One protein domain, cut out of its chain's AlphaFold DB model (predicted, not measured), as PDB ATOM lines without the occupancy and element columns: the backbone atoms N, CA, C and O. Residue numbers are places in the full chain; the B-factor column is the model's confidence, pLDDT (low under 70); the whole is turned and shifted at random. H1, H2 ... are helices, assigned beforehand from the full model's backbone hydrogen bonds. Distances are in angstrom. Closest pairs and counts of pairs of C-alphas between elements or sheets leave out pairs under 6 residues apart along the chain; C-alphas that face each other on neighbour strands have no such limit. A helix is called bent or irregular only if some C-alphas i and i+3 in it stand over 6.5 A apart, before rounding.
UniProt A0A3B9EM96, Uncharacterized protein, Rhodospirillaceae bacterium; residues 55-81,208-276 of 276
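What this domain is: This is residues 55 to 81 and 208 to 276 of the 276 residues of an uncharacterized protein of Rhodospirillaceae bacterium (UniProt A0A3B9EM96). Three helices, H1, H2 and H3, cross one another at steep angles in a small core, their centres making a triangle; the long, kinked H3 runs across H1 and H2, and after it the chain folds back into the very short H4, which packs on H2 and on the last part of H3. Two long loops accompany this core: residues 68 to 81 follow the end of H1, and residues 208 to 226 loop out on the side of H1 and H2 away from H3. The printed part has 96 residues, with four named helices in the order H1, H2, H3, H4 and no named strand; the class is all helix, with 49 residues in the helices. The whole is compact, with a radius of gyration of the C-alphas of 12.9 A, and spans 37 by 31 by 22 A.

Where its parts are: Find C-alpha 55 at (40.854, -23.202, -8.068); from there H1, residues 55 to 67, runs 18.1 A. Past the cut, look at residues 227 to 236 for H2, 14.6 A long. H3, residues 247 to 268, begins at C-alpha 247 at (40.931, -39.968, -13.913) and is 29.8 A long, with a kink of 42 degrees near residue 254. It is only just irregular: C-alphas 252 and 255 are 7.0 A apart. H4, residues 270 to 273, ends at C-alpha 273 at (41.058, -29.008, 5.691).

How they stand to each other: Begin at H1, which touches H2 at a steep tilt of 57 degrees, the same way; their closest C-alphas, of Phe 62 and Leu 232, are 5.8 A apart. H1 also touches H3 at a steep tilt of 47 degrees, opposite ways; the closest C-alphas are those of Val 59 and Pro 255, at 6.0 A. H3 touches H2 with residues 254 to 262 alone, at a steep tilt of 45 degrees, opposite ways; look at the closest C-alphas, of Ala 235 and Ile 257, 6.3 A apart. H3 touches H4 with residues 261 to 265 alone, closest at the C-alphas of Gly 264 and Ala 272, 5.1 A. H4 touches H2 too, with the C-alphas of Arg 234 and Leu 273 closest at 6.5 A, while H1 and H4 are apart. In H1 and H2 every O i to N i+4 pair is within hydrogen-bond range, in H3 14 of 18 are, and H4 is too short for such a pair.

The domain as a whole: The two C-alphas farthest apart are those of Asn 71 and Ala 267, at 38.1 A. Residues 82 to 207 are not printed, and C-alphas 81 and 208 are 18.2 A apart across this cut, which falls in the link from H1 to H2. The link from H2 to H3 is short, with 10 residues, and that from H3 to H4 is tight, with 1 residue. Look in the B-factor column for pLDDT: its mean over the printed part is 92.2, and residues 71 to 74 and residue 276, the chain's last, are under 70.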
ATOM      1  N   GLU A  55      41.509 -21.891  -8.121       97.75
ATOM      2  CA  GLU A  55      40.854 -23.202  -8.068       97.75
ATOM      3  C   GLU A  55      41.116 -24.031  -9.334       97.75
ATOM      4  O   GLU A  55      41.145 -25.256  -9.251       97.75
ATOM      5  N   ALA A  56      41.338 -23.392 -10.488       97.62
ATOM      6  CA  ALA A  56      41.597 -24.096 -11.740       97.62
ATOM      7  C   ALA A  56      42.976 -24.772 -11.719       97.62
ATOM      8  O   ALA A  56      43.071 -25.948 -12.062       97.62
ATOM      9  N   ALA A  57      44.002 -24.081 -11.224       97.25
ATOM     10  CA  ALA A  57      45.347 -24.610 -11.038       97.25
ATOM     11  C   ALA A  57      45.373 -25.770 -10.032       97.25
ATOM     12  O   ALA A  57      46.070 -26.759 -10.255       97.25
ATOM     13  N   LEU A  58      44.579 -25.702  -8.953       98.12
ATOM     14  CA  LEU A  58      44.421 -26.816  -8.005       98.12
ATOM     15  C   LEU A  58      43.747 -28.036  -8.648       98.12
ATOM     16  O   LEU A  58      44.175 -29.162  -8.410       98.12
ATOM     17  N   VAL A  59      42.694 -27.833  -9.447       98.12
ATOM     18  CA  VAL A  59      41.998 -28.922 -10.155       98.12
ATOM     19  C   VAL A  59      42.917 -29.569 -11.191       98.12
ATOM     20  O   VAL A  59      42.999 -30.794 -11.258       98.12
ATOM     21  N   GLU A  60      43.620 -28.761 -11.981       96.38
ATOM     22  CA  GLU A  60      44.582 -29.237 -12.974       96.38
ATOM     23  C   GLU A  60      45.722 -30.012 -12.306       96.38
ATOM     24  O   GLU A  60      45.953 -31.171 -12.647       96.38
ATOM     25  N   SER A  61      46.354 -29.424 -11.287       96.31
ATOM     26  CA  SER A  61      47.425 -30.074 -10.527       96.31
ATOM     27  C   SER A  61      46.954 -31.359  -9.857       96.31
ATOM     28  O   SER A  61      47.694 -32.331  -9.850       96.31
ATOM     29  N   PHE A  62      45.720 -31.422  -9.337       97.25
ATOM     30  CA  PHE A  62      45.171 -32.672  -8.805       97.25
ATOM     31  C   PHE A  62      45.156 -33.771  -9.871       97.25
ATOM     32  O   PHE A  62      45.609 -34.883  -9.614       97.25
ATOM     33  N   ASN A  63      44.642 -33.470 -11.065       94.94
ATOM     34  CA  ASN A  63      44.552 -34.457 -12.138       94.94
ATOM     35  C   ASN A  63      45.937 -34.941 -12.573       94.94
ATOM     36  O   ASN A  63      46.123 -36.137 -12.790       94.94
ATOM     37  N   LEU A  64      46.912 -34.036 -12.643       94.38
ATOM     38  CA  LEU A  64      48.278 -34.384 -13.007       94.38
ATOM     39  C   LEU A  64      48.966 -35.193 -11.895       94.38
ATOM     40  O   LEU A  64      49.330 -36.349 -12.113       94.38
ATOM     41  N   VAL A  65      49.050 -34.647 -10.681       95.38
ATOM     42  CA  VAL A  65      49.760 -35.240  -9.534       95.38
ATOM     43  C   VAL A  65      49.185 -36.594  -9.112       95.38
ATOM     44  O   VAL A  65      49.923 -37.442  -8.618       95.38
ATOM     45  N   MET A  66      47.876 -36.825  -9.265       95.12
ATOM     46  CA  MET A  66      47.221 -38.047  -8.764       95.12
ATOM     47  C   MET A  66      47.087 -39.155  -9.800       95.12
ATOM     48  O   MET A  66      46.877 -40.307  -9.417       95.12
ATOM     49  N   HIS A  67      47.153 -38.819 -11.089       92.44
ATOM     50  CA  HIS A  67      46.844 -39.778 -12.140       92.44
ATOM     51  C   HIS A  67      47.949 -39.949 -13.174       92.44
ATOM     52  O   HIS A  67      47.948 -40.985 -13.817       92.44
ATOM     53  N   THR A  68      48.881 -39.020 -13.362       89.69
ATOM     54  CA  THR A  68      49.894 -39.185 -14.424       89.69
ATOM     55  C   THR A  68      51.069 -40.078 -13.996       89.69
ATOM     56  O   THR A  68      50.970 -40.827 -13.024       89.69
ATOM     57  N   GLN A  69      52.162 -40.075 -14.752       79.12
ATOM     58  CA  GLN A  69      53.455 -40.640 -14.363       79.12
ATOM     59  C   GLN A  69      54.536 -39.642 -14.770       79.12
ATOM     60  O   GLN A  69      54.388 -39.019 -15.822       79.12
ATOM     61  N   ASP A  70      55.622 -39.529 -14.007       71.94
ATOM     62  CA  ASP A  70      56.702 -38.566 -14.298       71.94
ATOM     63  C   ASP A  70      57.310 -38.754 -15.698       71.94
ATOM     64  O   ASP A  70      57.767 -37.811 -16.338       71.94
ATOM     65  N   ASN A  71      57.277 -39.983 -16.221       67.88
ATOM     66  CA  ASN A  71      57.799 -40.323 -17.544       67.88
ATOM     67  C   ASN A  71      56.754 -40.275 -18.679       67.88
ATOM     68  O   ASN A  71      57.146 -40.324 -19.848       67.88
ATOM     69  N   ASP A  72      55.454 -40.174 -18.375       66.19
ATOM     70  CA  ASP A  72      54.388 -40.034 -19.372       66.19
ATOM     71  C   ASP A  72      53.136 -39.360 -18.786       66.19
ATOM     72  O   ASP A  72      52.244 -39.991 -18.208       66.19
ATOM     73  N   ALA A  73      53.023 -38.052 -19.021       64.06
ATOM     74  CA  ALA A  73      51.875 -37.250 -18.606       64.06
ATOM     75  C   ALA A  73      50.542 -37.639 -19.289       64.06
ATOM     76  O   ALA A  73      49.492 -37.122 -18.911       64.06
ATOM     77  N   ASN A  74      50.551 -38.531 -20.289       67.94
ATOM     78  CA  ASN A  74      49.343 -38.987 -20.986       67.94
ATOM     79  C   ASN A  74      48.822 -40.334 -20.466       67.94
ATOM     80  O   ASN A  74      47.728 -40.760 -20.857       67.94
ATOM     81  N   LEU A  75      49.581 -41.013 -19.600       74.00
ATOM     82  CA  LEU A  75      49.163 -42.260 -18.972       74.00
ATOM     83  C   LEU A  75      48.477 -41.973 -17.643       74.00
ATOM     84  O   LEU A  75      49.115 -41.703 -16.632       74.00
ATOM     85  N   PHE A  76      47.149 -42.074 -17.661       82.25
ATOM     86  CA  PHE A  76      46.325 -41.891 -16.475       82.25
ATOM     87  C   PHE A  76      46.123 -43.205 -15.711       82.25
ATOM     88  O   PHE A  76      45.416 -44.110 -16.159       82.25
ATOM     89  N   ASN A  77      46.694 -43.273 -14.517       86.56
ATOM     90  CA  ASN A  77      46.499 -44.315 -13.528       86.56
ATOM     91  C   ASN A  77      45.238 -44.057 -12.689       86.56
ATOM     92  O   ASN A  77      44.883 -42.904 -12.419       86.56
ATOM     93  N   PRO A  78      44.545 -45.104 -12.220       92.06
ATOM     94  CA  PRO A  78      43.511 -44.955 -11.207       92.06
ATOM     95  C   PRO A  78      44.068 -44.356  -9.912       92.06
ATOM     96  O   PRO A  78      45.203 -44.619  -9.521       92.06
ATOM     97  N   SER A  79      43.236 -43.587  -9.212       93.44
ATOM     98  CA  SER A  79      43.577 -43.056  -7.893       93.44
ATOM     99  C   SER A  79      43.893 -44.189  -6.917       93.44
ATOM    100  O   SER A  79      43.161 -45.178  -6.813       93.44
ATOM    101  N   ARG A  80      44.971 -44.016  -6.155       95.25
ATOM    102  CA  ARG A  80      45.400 -44.958  -5.124       95.25
ATOM    103  C   ARG A  80      45.455 -44.269  -3.772       95.25
ATOM    104  O   ARG A  80      45.878 -43.122  -3.681       95.25
ATOM    105  N   LYS A  81      44.986 -44.943  -2.722       96.44
ATOM    106  CA  LYS A  81      45.094 -44.432  -1.347       96.44
ATOM    107  C   LYS A  81      44.989 -45.520  -0.292       96.44
ATOM    108  O   LYS A  81      44.434 -46.597  -0.532       96.44
ATOM    109  N   HIS A 208      53.913 -33.123 -10.995       92.44
ATOM    110  CA  HIS A 208      53.340 -32.306 -12.064       92.44
ATOM    111  C   HIS A 208      52.426 -31.176 -11.564       92.44
ATOM    112  O   HIS A 208      51.472 -30.789 -12.248       92.44
ATOM    113  N   ALA A 209      52.668 -30.633 -10.369       93.25
ATOM    114  CA  ALA A 209      51.938 -29.450  -9.922       93.25
ATOM    115  C   ALA A 209      52.251 -28.245 -10.826       93.25
ATOM    116  O   ALA A 209      53.399 -27.967 -11.165       93.25
ATOM    117  N   THR A 210      51.224 -27.476 -11.187       93.25
ATOM    118  CA  THR A 210      51.331 -26.382 -12.170       93.25
ATOM    119  C   THR A 210      51.727 -25.037 -11.558       93.25
ATOM    120  O   THR A 210      51.663 -24.000 -12.218       93.25
ATOM    121  N   TYR A 211      52.156 -25.033 -10.292       92.19
ATOM    122  CA  TYR A 211      52.533 -23.835  -9.545       92.19
ATOM    123  C   TYR A 211      53.866 -24.013  -8.792       92.19
ATOM    124  O   TYR A 211      54.168 -25.113  -8.333       92.19
ATOM    125  N   PRO A 212      54.672 -22.939  -8.620       85.31
ATOM    126  CA  PRO A 212      56.033 -23.070  -8.094       85.31
ATOM    127  C   PRO A 212      56.118 -23.589  -6.659       85.31
ATOM    128  O   PRO A 212      56.949 -24.444  -6.389       85.31
ATOM    129  N   LEU A 213      55.284 -23.082  -5.740       90.81
ATOM    130  CA  LEU A 213      55.320 -23.485  -4.331       90.81
ATOM    131  C   LEU A 213      54.521 -24.778  -4.119       90.81
ATOM    132  O   LEU A 213      53.376 -24.752  -3.659       90.81
ATOM    133  N   SER A 214      55.151 -25.890  -4.482       94.12
ATOM    134  CA  SER A 214      54.641 -27.250  -4.353       94.12
ATOM    135  C   SER A 214      55.794 -28.192  -4.021       94.12
ATOM    136  O   SER A 214      56.914 -27.975  -4.481       94.12
ATOM    137  N   ILE A 215      55.509 -29.224  -3.235       94.06
ATOM    138  CA  ILE A 215      56.379 -30.385  -3.046       94.06
ATOM    139  C   ILE A 215      56.384 -31.282  -4.291       94.06
ATOM    140  O   ILE A 215      57.388 -31.899  -4.577       94.06
ATOM    141  N   PHE A 216      55.291 -31.295  -5.061       93.69
ATOM    142  CA  PHE A 216      55.135 -32.069  -6.299       93.69
ATOM    143  C   PHE A 216      55.563 -31.244  -7.516       93.69
ATOM    144  O   PHE A 216      54.810 -31.107  -8.481       93.69
ATOM    145  N   SER A 217      56.674 -30.526  -7.405       87.69
ATOM    146  CA  SER A 217      57.153 -29.598  -8.426       87.69
ATOM    147  C   SER A 217      58.666 -29.557  -8.400       87.69
ATOM    148  O   SER A 217      59.271 -29.274  -7.368       87.69
ATOM    149  N   GLU A 218      59.280 -29.710  -9.568       78.94
ATOM    150  CA  GLU A 218      60.738 -29.697  -9.718       78.94
ATOM    151  C   GLU A 218      61.388 -28.327  -9.419       78.94
ATOM    152  O   GLU A 218      62.614 -28.188  -9.408       78.94
ATOM    153  N   PHE A 219      60.595 -27.271  -9.212       74.44
ATOM    154  CA  PHE A 219      61.103 -25.899  -9.149       74.44
ATOM    155  C   PHE A 219      61.560 -25.452  -7.759       74.44
ATOM    156  O   PHE A 219      62.305 -24.471  -7.656       74.44
ATOM    157  N   THR A 220      61.099 -26.096  -6.682       79.12
ATOM    158  CA  THR A 220      61.353 -25.622  -5.312       79.12
ATOM    159  C   THR A 220      61.599 -26.757  -4.327       79.12
ATOM    160  O   THR A 220      61.213 -27.889  -4.564       79.12
ATOM    161  N   TYR A 221      62.242 -26.434  -3.201       86.81
ATOM    162  CA  TYR A 221      62.530 -27.387  -2.125       86.81
ATOM    163  C   TYR A 221      61.887 -26.931  -0.807       86.81
ATOM    164  O   TYR A 221      62.596 -26.409   0.065       86.81
ATOM    165  N   PRO A 222      60.554 -27.022  -0.662       88.88
ATOM    166  CA  PRO A 222      59.895 -26.655   0.583       88.88
ATOM    167  C   PRO A 222      60.299 -27.605   1.722       88.88
ATOM    168  O   PRO A 222      60.448 -28.810   1.553       88.88
ATOM    169  N   ASP A 223      60.475 -27.058   2.924       84.62
ATOM    170  CA  ASP A 223      60.896 -27.797   4.125       84.62
ATOM    171  C   ASP A 223      59.718 -28.297   4.985       84.62
ATOM    172  O   ASP A 223      59.910 -28.927   6.029       84.62
ATOM    173  N   ALA A 224      58.492 -28.015   4.545       89.88
ATOM    174  CA  ALA A 224      57.230 -28.471   5.111       89.88
ATOM    175  C   ALA A 224      56.165 -28.506   4.010       89.88
ATOM    176  O   ALA A 224      56.261 -27.756   3.043       89.88
ATOM    177  N   ILE A 225      55.106 -29.302   4.194       95.50
ATOM    178  CA  ILE A 225      54.023 -29.431   3.205       95.50
ATOM    179  C   ILE A 225      53.373 -28.044   2.947       95.50
ATOM    180  O   ILE A 225      52.822 -27.455   3.892       95.50
ATOM    181  N   PRO A 226      53.419 -27.505   1.712       94.88
ATOM    182  CA  PRO A 226      52.749 -26.261   1.322       94.88
ATOM    183  C   PRO A 226      51.220 -26.321   1.445       94.88
ATOM    184  O   PRO A 226      50.620 -27.392   1.429       94.88
ATOM    185  N   LEU A 227      50.555 -25.164   1.561       95.81
ATOM    186  CA  LEU A 227      49.092 -25.109   1.722       95.81
ATOM    187  C   LEU A 227      48.351 -25.756   0.541       95.81
ATOM    188  O   LEU A 227      47.406 -26.510   0.768       95.81
ATOM    189  N   ASN A 228      48.782 -25.481  -0.693       97.12
ATOM    190  CA  ASN A 228      48.149 -26.033  -1.894       97.12
ATOM    191  C   ASN A 228      48.244 -27.567  -1.920       97.12
ATOM    192  O   ASN A 228      47.249 -28.238  -2.178       97.12
ATOM    193  N   ASP A 229      49.368 -28.141  -1.495       97.62
ATOM    194  CA  ASP A 229      49.554 -29.599  -1.484       97.62
ATOM    195  C   ASP A 229      48.744 -30.276  -0.381       97.62
ATOM    196  O   ASP A 229      48.225 -31.379  -0.563       97.62
ATOM    197  N   LYS A 230      48.518 -29.583   0.746       98.12
ATOM    198  CA  LYS A 230      47.538 -30.029   1.750       98.12
ATOM    199  C   LYS A 230      46.128 -30.068   1.170       98.12
ATOM    200  O   LYS A 230      45.364 -30.959   1.540       98.12
ATOM    201  N   ILE A 231      45.768 -29.128   0.290       98.50
ATOM    202  CA  ILE A 231      44.474 -29.136  -0.409       98.50
ATOM    203  C   ILE A 231      44.405 -30.331  -1.364       98.50
ATOM    204  O   ILE A 231      43.412 -31.056  -1.312       98.50
ATOM    205  N   LEU A 232      45.449 -30.582  -2.163       98.50
ATOM    206  CA  LEU A 232      45.505 -31.730  -3.078       98.50
ATOM    207  C   LEU A 232      45.367 -33.060  -2.324       98.50
ATOM    208  O   LEU A 232      44.491 -33.870  -2.638       98.50
ATOM    209  N   LEU A 233      46.167 -33.260  -1.274       98.56
ATOM    210  CA  LEU A 233      46.097 -34.463  -0.447       98.56
ATOM    211  C   LEU A 233      44.721 -34.595   0.220       98.56
ATOM    212  O   LEU A 233      44.118 -35.670   0.209       98.56
ATOM    213  N   ARG A 234      44.175 -33.503   0.770       98.56
ATOM    214  CA  ARG A 234      42.839 -33.526   1.374       98.56
ATOM    215  C   ARG A 234      41.748 -33.839   0.348       98.56
ATOM    216  O   ARG A 234      40.773 -34.494   0.717       98.56
ATOM    217  N   ALA A 235      41.880 -33.397  -0.900       98.44
ATOM    218  CA  ALA A 235      40.947 -33.726  -1.973       98.44
ATOM    219  C   ALA A 235      40.997 -35.222  -2.320       98.44
ATOM    220  O   ALA A 235      39.943 -35.850  -2.417       98.44
ATOM    221  N   LEU A 236      42.190 -35.828  -2.387       98.44
ATOM    222  CA  LEU A 236      42.351 -37.271  -2.629       98.44
ATOM    223  C   LEU A 236      41.679 -38.096  -1.522       98.44
ATOM    224  O   LEU A 236      41.005 -39.102  -1.772       98.44
ATOM    225  N   TYR A 237      41.836 -37.650  -0.278       98.38
ATOM    226  CA  TYR A 237      41.234 -38.277   0.895       98.38
ATOM    227  C   TYR A 237      39.795 -37.821   1.170       98.38
ATOM    228  O   TYR A 237      39.221 -38.201   2.191       98.38
ATOM    229  N   ASP A 238      39.162 -37.078   0.256       98.12
ATOM    230  CA  ASP A 238      37.740 -36.784   0.371       98.12
ATOM    231  C   ASP A 238      36.906 -38.077   0.309       98.12
ATOM    232  O   ASP A 238      37.202 -38.959  -0.504       98.12
ATOM    233  N   PRO A 239      35.849 -38.218   1.133       96.31
ATOM    234  CA  PRO A 239      35.011 -39.414   1.122       96.31
ATOM    235  C   PRO A 239      34.347 -39.707  -0.228       96.31
ATOM    236  O   PRO A 239      33.969 -40.859  -0.455       96.31
ATOM    237  N   ALA A 240      34.173 -38.702  -1.095       97.50
ATOM    238  CA  ALA A 240      33.629 -38.884  -2.438       97.50
ATOM    239  C   ALA A 240      34.603 -39.617  -3.375       97.50
ATOM    240  O   ALA A 240      34.158 -40.419  -4.191       97.50
ATOM    241  N   ILE A 241      35.913 -39.409  -3.209       97.69
ATOM    242  CA  ILE A 241      36.938 -40.121  -3.973       97.69
ATOM    243  C   ILE A 241      37.094 -41.521  -3.376       97.69
ATOM    244  O   ILE A 241      37.292 -41.680  -2.169       97.69
ATOM    245  N   LYS A 242      36.993 -42.566  -4.192       96.75
ATOM    246  CA  LYS A 242      37.185 -43.963  -3.777       96.75
ATOM    247  C   LYS A 242      38.479 -44.507  -4.382       96.75
ATOM    248  O   LYS A 242      38.831 -44.087  -5.478       96.75
ATOM    249  N   PRO A 243      39.191 -45.409  -3.680       96.31
ATOM    250  CA  PRO A 243      40.354 -46.067  -4.266       96.31
ATOM    251  C   PRO A 243      39.945 -46.772  -5.566       96.31
ATOM    252  O   PRO A 243      38.861 -47.359  -5.635       96.31
ATOM    253  N   GLY A 244      40.788 -46.662  -6.586       95.69
ATOM    254  CA  GLY A 244      40.572 -47.244  -7.907       95.69
ATOM    255  C   GLY A 244      39.721 -46.394  -8.853       95.69
ATOM    256  O   GLY A 244      39.515 -46.815  -9.986       95.69
ATOM    257  N   MET A 245      39.243 -45.211  -8.438       96.56
ATOM    258  CA  MET A 245      38.562 -44.298  -9.366       96.56
ATOM    259  C   MET A 245      39.520 -43.847 -10.465       96.56
ATOM    260  O   MET A 245      40.624 -43.380 -10.176       96.56
ATOM    261  N   SER A 246      39.077 -43.968 -11.710       94.69
ATOM    262  CA  SER A 246      39.770 -43.464 -12.894       94.69
ATOM    263  C   SER A 246      39.881 -41.939 -12.880       94.69
ATOM    264  O   SER A 246      39.102 -41.254 -12.217       94.69
ATOM    265  N   HIS A 247      40.811 -41.408 -13.674       93.44
ATOM    266  CA  HIS A 247      40.931 -39.968 -13.913       93.44
ATOM    267  C   HIS A 247      39.595 -39.328 -14.332       93.44
ATOM    268  O   HIS A 247      39.242 -38.263 -13.850       93.44
ATOM    269  N   TRP A 248      38.803 -39.992 -15.180       93.81
ATOM    270  CA  TRP A 248      37.512 -39.454 -15.622       93.81
ATOM    271  C   TRP A 248      36.488 -39.357 -14.485       93.81
ATOM    272  O   TRP A 248      35.738 -38.389 -14.409       93.81
ATOM    273  N   GLU A 249      36.463 -40.338 -13.583       96.19
ATOM    274  CA  GLU A 249      35.568 -40.317 -12.421       96.19
ATOM    275  C   GLU A 249      35.964 -39.233 -11.417       96.19
ATOM    276  O   GLU A 249      35.095 -38.563 -10.855       96.19
ATOM    277  N   THR A 250      37.264 -39.042 -11.182       96.00
ATOM    278  CA  THR A 250      37.744 -37.996 -10.273       96.00
ATOM    279  C   THR A 250      37.573 -36.607 -10.887       96.00
ATOM    280  O   THR A 250      37.101 -35.707 -10.193       96.00
ATOM    281  N   GLN A 251      37.846 -36.428 -12.182       94.75
ATOM    282  CA  GLN A 251      37.750 -35.144 -12.884       94.75
ATOM    283  C   GLN A 251      36.364 -34.486 -12.754       94.75
ATOM    284  O   GLN A 251      36.277 -33.267 -12.617       94.75
ATOM    285  N   GLU A 252      35.287 -35.273 -12.714       96.38
ATOM    286  CA  GLU A 252      33.916 -34.776 -12.506       96.38
ATOM    287  C   GLU A 252      33.654 -34.301 -11.061       96.38
ATOM    288  O   GLU A 252      32.835 -33.415 -10.813       96.38
ATOM    289  N   LEU A 253      34.350 -34.876 -10.077       98.06
ATOM    290  CA  LEU A 253      34.141 -34.598  -8.650       98.06
ATOM    291  C   LEU A 253      35.028 -33.460  -8.137       98.06
ATOM    292  O   LEU A 253      34.599 -32.653  -7.299       98.06
ATOM    293  N   ILE A 254      36.265 -33.405  -8.624       98.19
ATOM    294  CA  ILE A 254      37.339 -32.579  -8.071       98.19
ATOM    295  C   ILE A 254      37.048 -31.076  -8.093       98.19
ATOM    296  O   ILE A 254      37.283 -30.458  -7.052       98.19
ATOM    297  N   PRO A 255      36.446 -30.473  -9.138       98.56
ATOM    298  CA  PRO A 255      36.084 -29.055  -9.109       98.56
ATOM    299  C   PRO A 255      35.220 -28.683  -7.896       98.56
ATOM    300  O   PRO A 255      35.490 -27.704  -7.199       98.56
ATOM    301  N   SER A 256      34.217 -29.509  -7.580       98.56
ATOM    302  CA  SER A 256      33.320 -29.266  -6.442       98.56
ATOM    303  C   SER A 256      34.014 -29.460  -5.085       98.56
ATOM    304  O   SER A 256      33.757 -28.710  -4.136       98.56
ATOM    305  N   ILE A 257      34.914 -30.445  -4.988       98.62
ATOM    306  CA  ILE A 257      35.686 -30.742  -3.776       98.62
ATOM    307  C   ILE A 257      36.675 -29.607  -3.506       98.62
ATOM    308  O   ILE A 257      36.677 -29.059  -2.403       98.62
ATOM    309  N   VAL A 258      37.464 -29.221  -4.513       98.56
ATOM    310  CA  VAL A 258      38.437 -28.124  -4.434       98.56
ATOM    311  C   VAL A 258      37.739 -26.831  -4.041       98.56
ATOM    312  O   VAL A 258      38.150 -26.210  -3.063       98.56
ATOM    313  N   HIS A 259      36.632 -26.480  -4.702       98.50
ATOM    314  CA  HIS A 259      35.860 -25.287  -4.361       98.50
ATOM    315  C   HIS A 259      35.463 -25.262  -2.878       98.50
ATOM    316  O   HIS A 259      35.706 -24.289  -2.159       98.50
ATOM    317  N   ARG A 260      34.906 -26.371  -2.373       98.12
ATOM    318  CA  ARG A 260      34.514 -26.505  -0.963       98.12
ATOM    319  C   ARG A 260      35.704 -26.335  -0.012       98.12
ATOM    320  O   ARG A 260      35.559 -25.679   1.023       98.12
ATOM    321  N   LEU A 261      36.852 -26.932  -0.332       98.19
ATOM    322  CA  LEU A 261      38.066 -26.831   0.480       98.19
ATOM    323  C   LEU A 261      38.620 -25.401   0.471       98.19
ATOM    324  O   LEU A 261      38.882 -24.855   1.541       98.19
ATOM    325  N   VAL A 262      38.708 -24.764  -0.697       97.56
ATOM    326  CA  VAL A 262      39.216 -23.395  -0.873       97.56
ATOM    327  C   VAL A 262      38.336 -22.370  -0.163       97.56
ATOM    328  O   VAL A 262      38.848 -21.529   0.577       97.56
ATOM    329  N   VAL A 263      37.010 -22.459  -0.303       97.00
ATOM    330  CA  VAL A 263      36.071 -21.615   0.459       97.00
ATOM    331  C   VAL A 263      36.263 -21.819   1.963       97.00
ATOM    332  O   VAL A 263      36.278 -20.853   2.730       97.00
ATOM    333  N   GLY A 264      36.454 -23.068   2.397       96.31
ATOM    334  CA  GLY A 264      36.767 -23.395   3.783       96.31
ATOM    335  C   GLY A 264      38.049 -22.720   4.272       96.31
ATOM    336  O   GLY A 264      38.025 -22.075   5.322       96.31
ATOM    337  N   VAL A 265      39.136 -22.842   3.510       95.81
ATOM    338  CA  VAL A 265      40.454 -22.272   3.822       95.81
ATOM    339  C   VAL A 265      40.400 -20.748   3.879       95.81
ATOM    340  O   VAL A 265      40.865 -20.161   4.850       95.81
ATOM    341  N   LYS A 266      39.742 -20.092   2.919       92.44
ATOM    342  CA  LYS A 266      39.554 -18.631   2.937       92.44
ATOM    343  C   LYS A 266      38.787 -18.158   4.179       92.44
ATOM    344  O   LYS A 266      39.080 -17.092   4.713       92.44
ATOM    345  N   ALA A 267      37.827 -18.952   4.658       91.88
ATOM    346  CA  ALA A 267      36.986 -18.596   5.800       91.88
ATOM    347  C   ALA A 267      37.598 -18.927   7.174       91.88
ATOM    348  O   ALA A 267      37.305 -18.234   8.147       91.88
ATOM    349  N   ARG A 268      38.371 -20.016   7.295       91.38
ATOM    350  CA  ARG A 268      38.837 -20.551   8.595       91.38
ATOM    351  C   ARG A 268      40.327 -20.914   8.635       91.38
ATOM    352  O   ARG A 268      40.771 -21.512   9.616       91.38
ATOM    353  N   GLY A 269      41.084 -20.584   7.593       91.69
ATOM    354  CA  GLY A 269      42.480 -20.977   7.429       91.69
ATOM    355  C   GLY A 269      42.656 -22.479   7.186       91.69
ATOM    356  O   GLY A 269      41.695 -23.216   6.950       91.69
ATOM    357  N   GLU A 270      43.900 -22.947   7.291       93.00
ATOM    358  CA  GLU A 270      44.300 -24.346   7.055       93.00
ATOM    359  C   GLU A 270      43.458 -25.367   7.842       93.00
ATOM    360  O   GLU A 270      43.161 -26.452   7.344       93.00
ATOM    361  N   ALA A 271      42.987 -25.006   9.041       94.19
ATOM    362  CA  ALA A 271      42.170 -25.882   9.876       94.19
ATOM    363  C   ALA A 271      40.840 -26.310   9.227       94.19
ATOM    364  O   ALA A 271      40.220 -27.276   9.671       94.19
ATOM    365  N   ALA A 272      40.397 -25.629   8.168       95.44
ATOM    366  CA  ALA A 272      39.248 -26.048   7.375       95.44
ATOM    367  C   ALA A 272      39.454 -27.372   6.626       95.44
ATOM    368  O   ALA A 272      38.459 -28.003   6.270       95.44
ATOM    369  N   LEU A 273      40.707 -27.771   6.387       97.12
ATOM    370  CA  LEU A 273      41.058 -29.008   5.691       97.12
ATOM    371  C   LEU A 273      40.967 -30.236   6.600       97.12
ATOM    372  O   LEU A 273      40.868 -31.356   6.105       97.12
ATOM    373  N   TYR A 274      40.995 -30.043   7.919       96.00
ATOM    374  CA  TYR A 274      41.102 -31.150   8.857       96.00
ATOM    375  C   TYR A 274      39.822 -31.987   8.865       96.00
ATOM    376  O   TYR A 274      38.715 -31.476   9.066       96.00
ATOM    377  N   GLN A 275      39.984 -33.287   8.640       90.31
ATOM    378  CA  GLN A 275      38.961 -34.283   8.897       90.31
ATOM    379  C   GLN A 275      38.663 -34.297  10.398       90.31
ATOM    380  O   GLN A 275      39.556 -34.110  11.228       90.31
ATOM    381  N   ARG A 276      37.374 -34.406  10.721       61.34
ATOM    382  CA  ARG A 276      36.882 -34.450  12.099       61.34
ATOM    383  C   ARG A 276      36.970 -35.854  12.657       61.34
ATOM    384  O   ARG A 276      36.687 -36.785  11.874       61.34
TER     385      ARG A 276